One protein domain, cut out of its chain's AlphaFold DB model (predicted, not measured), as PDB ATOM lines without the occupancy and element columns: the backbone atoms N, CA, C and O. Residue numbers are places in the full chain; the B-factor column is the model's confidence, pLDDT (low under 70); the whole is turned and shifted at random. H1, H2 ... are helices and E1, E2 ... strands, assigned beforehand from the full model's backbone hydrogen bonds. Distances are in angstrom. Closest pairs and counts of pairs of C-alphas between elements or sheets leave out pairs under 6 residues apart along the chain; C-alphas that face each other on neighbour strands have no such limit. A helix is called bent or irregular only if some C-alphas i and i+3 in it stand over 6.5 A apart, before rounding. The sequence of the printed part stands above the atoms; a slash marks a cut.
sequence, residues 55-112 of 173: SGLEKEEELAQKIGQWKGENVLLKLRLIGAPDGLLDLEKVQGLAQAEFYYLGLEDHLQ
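AT A GLANCE: This is residues 55 to 112 of the 173 residues of the protein "DNA repair protein SbcD/Mre11" of Candidatus Hakubanella thermoalkaliphilus (UniProt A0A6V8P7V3). A long ribbon of two parallel strands, E1 and E2, is covered on one face by two helices, H1 and H2, which lie side by side at 37 degrees and run the same way; the other face of the ribbon is bare. H2 packs more closely on the ribbon than H1, and the first residues of E1 turn off at one end of the ribbon, where the strand bends by 84 degrees at residue 75. The printed part has 58 residues, with two named helices and two named strands in the order H1, E1, H2, E2, and its class is mixed, helices and strands. It is compact, with a radius of gyration of the C-alphas of 10.8 A, yet elongated in outline, spanning 32 by 18 by 18 A.

HOW THE PARTS SIT: From Ser 55 the printed part leads into H1, residues 60 to 70, and a tight link of one residue joins it to E1, residues 72 to 83. The closest C-alphas of H1 and E1 are those of Trp 70 and Leu 77, 8.0 A apart. A short link of 7 residues leads to H2, residues 91 to 101. H1 and H2 touch, and their closest C-alphas are those of Glu 60 and Val 94, 5.3 A apart. They run the same way at a steep tilt of 37 degrees, only just past shallow. A tight link with no residue between joins H2 to E2, residues 102 to 111. The closest C-alphas of H2 and E2 are those of Gln 99 and Leu 105, 5.8 A apart. H1 and E2 are apart. E1 and E2 are parallel neighbours, with 4 degrees between their directions; N 79 and O 106, at 2.8 A, and N 108 and O 79, at 2.8 A, are within hydrogen-bond range. E1, H2 and E2 form a strand-helix-strand unit, two parallel neighbour strands with a helix between them along the chain, and its crossover is right-handed. In H1 and in H2, 5 of 7 O i to N i+4 pairs are within hydrogen-bond range.

IN THESE COORDINATES: H1 begins at C-alpha 60, at (125.947, 121.935, 159.040), and is 16.5 A long; it is neither bent nor irregular, but only just, as C-alphas 67 and 70 are 6.1 A apart. E1 runs 25.4 A from C-alpha 72, at (114.798, 131.912, 145.994), to C-alpha 83. H2 is 15.9 A long and irregular, with C-alphas 97 and 100 7.4 A apart. E2 is 22.5 A long and ends at C-alpha 111, at (133.921, 132.630, 162.715).

THE WHOLE: The two C-alphas farthest apart are those of Asn 74 and Asp 86, at 32.2 A. The first and last printed C-alphas, those of Ser 55 and Gln 112, are 9.0 A apart. The printed part has no cut, and no link between its named elements is long. The mean pLDDT of the printed part is 94.9, and no printed residue is under 70.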
ATOM      1  N   SER A  55     126.573 131.408 166.507       92.56
ATOM      2  CA  SER A  55     126.886 131.038 167.880       92.56
ATOM      3  C   SER A  55     125.921 129.970 168.389       92.56
ATOM      4  O   SER A  55     124.703 130.075 168.219       92.56
ATOM      5  N   GLY A  56     126.476 128.917 168.987       89.94
ATOM      6  CA  GLY A  56     125.709 127.773 169.481       89.94
ATOM      7  C   GLY A  56     125.278 126.752 168.423       89.94
ATOM      8  O   GLY A  56     124.675 125.744 168.777       89.94
ATOM      9  N   LEU A  57     125.580 126.963 167.133       93.25
ATOM     10  CA  LEU A  57     125.311 125.942 166.114       93.25
ATOM     11  C   LEU A  57     126.358 124.833 166.182       93.25
ATOM     12  O   LEU A  57     127.559 125.099 166.243       93.25
ATOM     13  N   GLU A  58     125.904 123.585 166.104       90.88
ATOM     14  CA  GLU A  58     126.794 122.419 166.115       90.88
ATOM     15  C   GLU A  58     126.926 121.742 164.748       90.88
ATOM     16  O   GLU A  58     127.956 121.129 164.471       90.88
ATOM     17  N   LYS A  59     125.881 121.805 163.913       92.69
ATOM     18  CA  LYS A  59     125.739 120.957 162.720       92.69
ATOM     19  C   LYS A  59     125.535 121.765 161.450       92.69
ATOM     20  O   LYS A  59     124.822 122.770 161.446       92.69
ATOM     21  N   GLU A  60     126.082 121.273 160.340       94.94
ATOM     22  CA  GLU A  60     125.947 121.935 159.040       94.94
ATOM     23  C   GLU A  60     124.495 121.995 158.565       94.94
ATOM     24  O   GLU A  60     124.092 122.979 157.947       94.94
ATOM     25  N   GLU A  61     123.691 120.974 158.872       96.62
ATOM     26  CA  GLU A  61     122.284 120.929 158.474       96.62
ATOM     27  C   GLU A  61     121.461 122.034 159.154       96.62
ATOM     28  O   GLU A  61     120.547 122.585 158.542       96.62
ATOM     29  N   GLU A  62     121.802 122.400 160.393       96.44
ATOM     30  CA  GLU A  62     121.141 123.490 161.116       96.44
ATOM     31  C   GLU A  62     121.478 124.852 160.496       96.44
ATOM     32  O   GLU A  62     120.589 125.678 160.265       96.44
ATOM     33  N   LEU A  63     122.752 125.071 160.160       97.31
ATOM     34  CA  LEU A  63     123.178 126.279 159.460       97.31
ATOM     35  C   LEU A  63     122.522 126.376 158.072       97.31
ATOM     36  O   LEU A  63     121.975 127.422 157.729       97.31
ATOM     37  N   ALA A  64     122.493 125.284 157.304       97.88
ATOM     38  CA  ALA A  64     121.835 125.247 155.997       97.88
ATOM     39  C   ALA A  64     120.336 125.595 156.094       97.88
ATOM     40  O   ALA A  64     119.833 126.378 155.289       97.88
ATOM     41  N   GLN A  65     119.631 125.098 157.118       97.25
ATOM     42  CA  GLN A  65     118.228 125.460 157.365       97.25
ATOM     43  C   GLN A  65     118.043 126.951 157.672       97.25
ATOM     44  O   GLN A  65     117.097 127.565 157.177       97.25
ATOM     45  N   LYS A  66     118.942 127.553 158.465       97.81
ATOM     46  CA  LYS A  66     118.915 128.998 158.744       97.81
ATOM     47  C   LYS A  66     119.153 129.821 157.479       97.81
ATOM     48  O   LYS A  66     118.424 130.781 157.246       97.81
ATOM     49  N   ILE A  67     120.102 129.413 156.635       98.19
ATOM     50  CA  ILE A  67     120.367 130.051 155.335       98.19
ATOM     51  C   ILE A  67     119.128 129.972 154.430       98.19
ATOM     52  O   ILE A  67     118.758 130.965 153.799       98.19
ATOM     53  N   GLY A  68     118.436 128.829 154.424       97.00
ATOM     54  CA  GLY A  68     117.230 128.592 153.625       97.00
ATOM     55  C   GLY A  68     116.064 129.550 153.905       97.00
ATOM     56  O   GLY A  68     115.139 129.639 153.098       97.00
ATOM     57  N   GLN A  69     116.100 130.335 154.988       96.88
ATOM     58  CA  GLN A  69     115.120 131.402 155.239       96.88
ATOM     59  C   GLN A  69     115.144 132.511 154.175       96.88
ATOM     60  O   GLN A  69     114.174 133.260 154.047       96.88
ATOM     61  N   TRP A  70     116.227 132.619 153.400       97.62
ATOM     62  CA  TRP A  70     116.392 133.625 152.345       97.62
ATOM     63  C   TRP A  70     116.368 133.049 150.932       97.62
ATOM     64  O   TRP A  70     116.722 133.747 149.983       97.62
ATOM     65  N   LYS A  71     115.961 131.787 150.782       96.38
ATOM     66  CA  LYS A  71     115.992 131.100 149.494       96.38
ATOM     67  C   LYS A  71     115.147 131.754 148.411       96.38
ATOM     68  O   LYS A  71     114.102 132.352 148.674       96.38
ATOM     69  N   GLY A  72     115.565 131.541 147.170       96.56
ATOM     70  CA  GLY A  72     114.798 131.912 145.994       96.56
ATOM     71  C   GLY A  72     115.582 131.691 144.707       96.56
ATOM     72  O   GLY A  72     116.777 131.966 144.630       96.56
ATOM     73  N   GLU A  73     114.870 131.259 143.666       94.75
ATOM     74  CA  GLU A  73     115.449 130.884 142.368       94.75
ATOM     75  C   GLU A  73     116.306 131.993 141.733       94.75
ATOM     76  O   GLU A  73     117.294 131.704 141.069       94.75
ATOM     77  N   ASN A  74     115.958 133.265 141.957       97.44
ATOM     78  CA  ASN A  74     116.701 134.420 141.440       97.44
ATOM     79  C   ASN A  74     117.430 135.206 142.548       97.44
ATOM     80  O   ASN A  74     117.731 136.385 142.370       97.44
ATOM     81  N   VAL A  75     117.685 134.601 143.711       98.19
ATOM     82  CA  VAL A  75     118.405 135.262 144.810       98.19
ATOM     83  C   VAL A  75     119.907 135.044 144.658       98.19
ATOM     84  O   VAL A  75     120.372 133.911 144.523       98.19
ATOM     85  N   LEU A  76     120.661 136.142 144.717       98.38
ATOM     86  CA  LEU A  76     122.107 136.141 144.898       98.38
ATOM     87  C   LEU A  76     122.396 136.600 146.320       98.38
ATOM     88  O   LEU A  76     122.269 137.784 146.630       98.38
ATOM     89  N   LEU A  77     122.770 135.663 147.182       98.44
ATOM     90  CA  LEU A  77     123.047 135.931 148.582       98.44
ATOM     91  C   LEU A  77     124.551 135.882 148.843       98.44
ATOM     92  O   LEU A  77     125.210 134.888 148.547       98.44
ATOM     93  N   LYS A  78     125.079 136.936 149.457       98.31
ATOM     94  CA  LYS A  78     126.321 136.887 150.221       98.31
ATOM     95  C   LYS A  78     125.999 136.889 151.704       98.31
ATOM     96  O   LYS A  78     125.231 137.730 152.172       98.31
ATOM     97  N   LEU A  79     126.588 135.956 152.434       98.12
ATOM     98  CA  LEU A  79     126.354 135.786 153.851       98.12
ATOM     99  C   LEU A  79     127.673 135.819 154.611       98.12
ATOM    100  O   LEU A  79     128.522 134.948 154.440       98.12
ATOM    101  N   ARG A  80     127.810 136.815 155.478       97.50
ATOM    102  CA  ARG A  80     128.895 136.925 156.442       97.50
ATOM    103  C   ARG A  80     128.544 136.089 157.669       97.50
ATOM    104  O   ARG A  80     127.587 136.408 158.374       97.50
ATOM    105  N   LEU A  81     129.279 135.006 157.902       96.81
ATOM    106  CA  LEU A  81     129.075 134.126 159.052       96.81
ATOM    107  C   LEU A  81     129.934 134.612 160.216       96.81
ATOM    108  O   LEU A  81     131.155 134.664 160.092       96.81
ATOM    109  N   ILE A  82     129.303 134.963 161.332       94.81
ATOM    110  CA  ILE A  82     129.981 135.493 162.521       94.81
ATOM    111  C   ILE A  82     129.639 134.666 163.762       94.81
ATOM    112  O   ILE A  82     128.696 133.878 163.756       94.81
ATOM    113  N   GLY A  83     130.387 134.877 164.843       91.81
ATOM    114  CA  GLY A  83     130.142 134.215 166.124       91.81
ATOM    115  C   GLY A  83     130.931 132.919 166.305       91.81
ATOM    116  O   GLY A  83     131.822 132.597 165.514       91.81
ATOM    117  N   ALA A  84     130.635 132.202 167.388       90.69
ATOM    118  CA  ALA A  84     131.391 131.032 167.834       90.69
ATOM    119  C   ALA A  84     130.498 129.777 167.836       90.69
ATOM    120  O   ALA A  84     129.729 129.577 168.782       90.69
ATOM    121  N   PRO A  85     130.556 128.927 166.793       91.50
ATOM    122  CA  PRO A  85     129.767 127.698 166.760       91.50
ATOM    123  C   PRO A  85     130.217 126.724 167.860       91.50
ATOM    124  O   PRO A  85     131.391 126.685 168.224       91.50
ATOM    125  N   ASP A  86     129.293 125.909 168.369       89.94
ATOM    126  CA  ASP A  86     129.571 124.878 169.385       89.94
ATOM    127  C   ASP A  86     130.160 123.587 168.793       89.94
ATOM    128  O   ASP A  86     130.621 122.702 169.528       89.94
ATOM    129  N   GLY A  87     130.178 123.498 167.461       86.38
ATOM    130  CA  GLY A  87     130.823 122.455 166.677       86.38
ATOM    131  C   GLY A  87     131.765 123.018 165.614       86.38
ATOM    132  O   GLY A  87     131.883 124.227 165.412       86.38
ATOM    133  N   LEU A  88     132.445 122.113 164.917       86.94
ATOM    134  CA  LEU A  88     133.296 122.458 163.788       86.94
ATOM    135  C   LEU A  88     132.488 122.342 162.497       86.94
ATOM    136  O   LEU A  88     132.250 121.238 162.020       86.94
ATOM    137  N   LEU A  89     132.061 123.481 161.956       89.38
ATOM    138  CA  LEU A  89     131.238 123.524 160.750       89.38
ATOM    139  C   LEU A  89     132.109 123.401 159.492       89.38
ATOM    140  O   LEU A  89     133.032 124.193 159.282       89.38
ATOM    141  N   ASP A  90     131.802 122.433 158.629       90.25
ATOM    142  CA  ASP A  90     132.373 122.360 157.281       90.25
ATOM    143  C   ASP A  90     131.570 123.266 156.327       90.25
ATOM    144  O   ASP A  90     130.487 122.909 155.854       90.25
ATOM    145  N   LEU A  91     132.088 124.468 156.049       92.31
ATOM    146  CA  LEU A  91     131.403 125.442 155.191       92.31
ATOM    147  C   LEU A  91     131.272 124.981 153.732       92.31
ATOM    148  O   LEU A  91     130.331 125.402 153.061       92.31
ATOM    149  N   GLU A  92     132.141 124.093 153.239       92.81
ATOM    150  CA  GLU A  92     131.984 123.504 151.903       92.81
ATOM    151  C   GLU A  92     130.786 122.549 151.882       92.81
ATOM    152  O   GLU A  92     129.983 122.562 150.944       92.81
ATOM    153  N   LYS A  93     130.601 121.770 152.956       94.00
ATOM    154  CA  LYS A  93     129.409 120.930 153.129       94.00
ATOM    155  C   LYS A  93     128.141 121.783 153.252       94.00
ATOM    156  O   LYS A  93     127.152 121.479 152.589       94.00
ATOM    157  N   VAL A  94     128.165 122.862 154.040       96.69
ATOM    158  CA  VAL A  94     127.039 123.815 154.153       96.69
ATOM    159  C   VAL A  94     126.693 124.412 152.789       96.69
ATOM    160  O   VAL A  94     125.521 124.429 152.408       96.69
ATOM    161  N   GLN A  95     127.704 124.845 152.029       97.19
ATOM    162  CA  GLN A  95     127.534 125.350 150.669       97.19
ATOM    163  C   GLN A  95     126.818 124.314 149.797       97.19
ATOM    164  O   GLN A  95     125.820 124.638 149.159       97.19
ATOM    165  N   GLY A  96     127.275 123.058 149.806       97.31
ATOM    166  CA  GLY A  96     126.655 121.974 149.041       97.31
ATOM    167  C   GLY A  96     125.194 121.702 149.422       97.31
ATOM    168  O   GLY A  96     124.378 121.429 148.543       97.31
ATOM    169  N   LEU A  97     124.851 121.813 150.710       97.50
ATOM    170  CA  LEU A  97     123.487 121.609 151.210       97.50
ATOM    171  C   LEU A  97     122.523 122.739 150.813       97.50
ATOM    172  O   LEU A  97     121.352 122.465 150.557       97.50
ATOM    173  N   ALA A  98     122.991 123.990 150.772       97.31
ATOM    174  CA  ALA A  98     122.132 125.163 150.582       97.31
ATOM    175  C   ALA A  98     122.133 125.727 149.148       97.31
ATOM    176  O   ALA A  98     121.152 126.337 148.732       97.31
ATOM    177  N   GLN A  99     123.202 125.525 148.368       97.31
ATOM    178  CA  GLN A  99     123.412 126.181 147.069       97.31
ATOM    179  C   GLN A  99     122.256 125.992 146.077       97.31
ATOM    180  O   GLN A  99     121.953 126.913 145.322       97.31
ATOM    181  N   ALA A 100     121.613 124.823 146.067       96.75
ATOM    182  CA  ALA A 100     120.530 124.520 145.130       96.75
ATOM    183  C   ALA A 100     119.287 125.413 145.315       96.75
ATOM    184  O   ALA A 100     118.454 125.494 144.416       96.75
ATOM    185  N   GLU A 101     119.154 126.088 146.460       96.88
ATOM    186  CA  GLU A 101     118.025 126.972 146.755       96.88
ATOM    187  C   GLU A 101     118.248 128.436 146.307       96.88
ATOM    188  O   GLU A 101     117.365 129.279 146.495       96.88
ATOM    189  N   PHE A 102     119.408 128.749 145.712       98.25
ATOM    190  CA  PHE A 102     119.821 130.099 145.317       98.25
ATOM    191  C   PHE A 102     120.390 130.122 143.897       98.25
ATOM    192  O   PHE A 102     121.016 129.162 143.449       98.25
ATOM    193  N   TYR A 103     120.273 131.266 143.218       97.69
ATOM    194  CA  TYR A 103     121.030 131.496 141.984       97.69
ATOM    195  C   TYR A 103     122.534 131.577 142.273       97.69
ATOM    196  O   TYR A 103     123.365 131.041 141.543       97.69
ATOM    197  N   TYR A 104     122.882 132.253 143.368       98.00
ATOM    198  CA  TYR A 104     124.240 132.350 143.877       98.00
ATOM    199  C   TYR A 104     124.203 132.406 145.402       98.00
ATOM    200  O   TYR A 104     123.420 133.162 145.976       98.00
ATOM    201  N   LEU A 105     125.084 131.643 146.043       98.50
ATOM    202  CA  LEU A 105     125.317 131.694 147.479       98.50
ATOM    203  C   LEU A 105     126.818 131.870 147.706       98.50
ATOM    204  O   LEU A 105     127.613 131.058 147.246       98.50
ATOM    205  N   GLY A 106     127.211 132.929 148.400       97.94
ATOM    206  CA  GLY A 106     128.578 133.135 148.863       97.94
ATOM    207  C   GLY A 106     128.608 133.141 150.382       97.94
ATOM    208  O   GLY A 106     127.926 133.962 150.990       97.94
ATOM    209  N   LEU A 107     129.400 132.257 150.982       97.75
ATOM    210  CA  LEU A 107     129.641 132.230 152.423       97.75
ATOM    211  C   LEU A 107     131.000 132.870 152.717       97.75
ATOM    212  O   LEU A 107     132.025 132.439 152.191       97.75
ATOM    213  N   GLU A 108     131.002 133.909 153.544       94.94
ATOM    214  CA  GLU A 108     132.208 134.595 154.001       94.94
ATOM    215  C   GLU A 108     132.473 134.207 155.462       94.94
ATOM    216  O   GLU A 108     131.680 134.514 156.356       94.94
ATOM    217  N   ASP A 109     133.578 133.495 155.690       91.69
ATOM    218  CA  ASP A 109     133.970 132.968 156.999       91.69
ATOM    219  C   ASP A 109     134.594 134.060 157.878       91.69
ATOM    220  O   ASP A 109     135.695 134.548 157.610       91.69
ATOM    221  N   HIS A 110     133.879 134.427 158.940       90.12
ATOM    222  CA  HIS A 110     134.345 135.313 160.004       90.12
ATOM    223  C   HIS A 110     134.099 134.700 161.392       90.12
ATOM    224  O   HIS A 110     133.822 135.413 162.362       90.12
ATOM    225  N   LEU A 111     134.195 133.371 161.489       88.62
ATOM    226  CA  LEU A 111     133.921 132.630 162.715       88.62
ATOM    227  C   LEU A 111     135.018 132.819 163.770       88.62
ATOM    228  O   LEU A 111     136.217 132.815 163.489       88.62
ATOM    229  N   GLN A 112     134.606 132.926 165.031       85.31
ATOM    230  CA  GLN A 112     135.488 133.078 166.191       85.31
ATOM    231  C   GLN A 112     135.631 131.750 166.940       85.31
ATOM    232  O   GLN A 112     135.289 131.620 168.112       85.31
TER     233      GLN A 112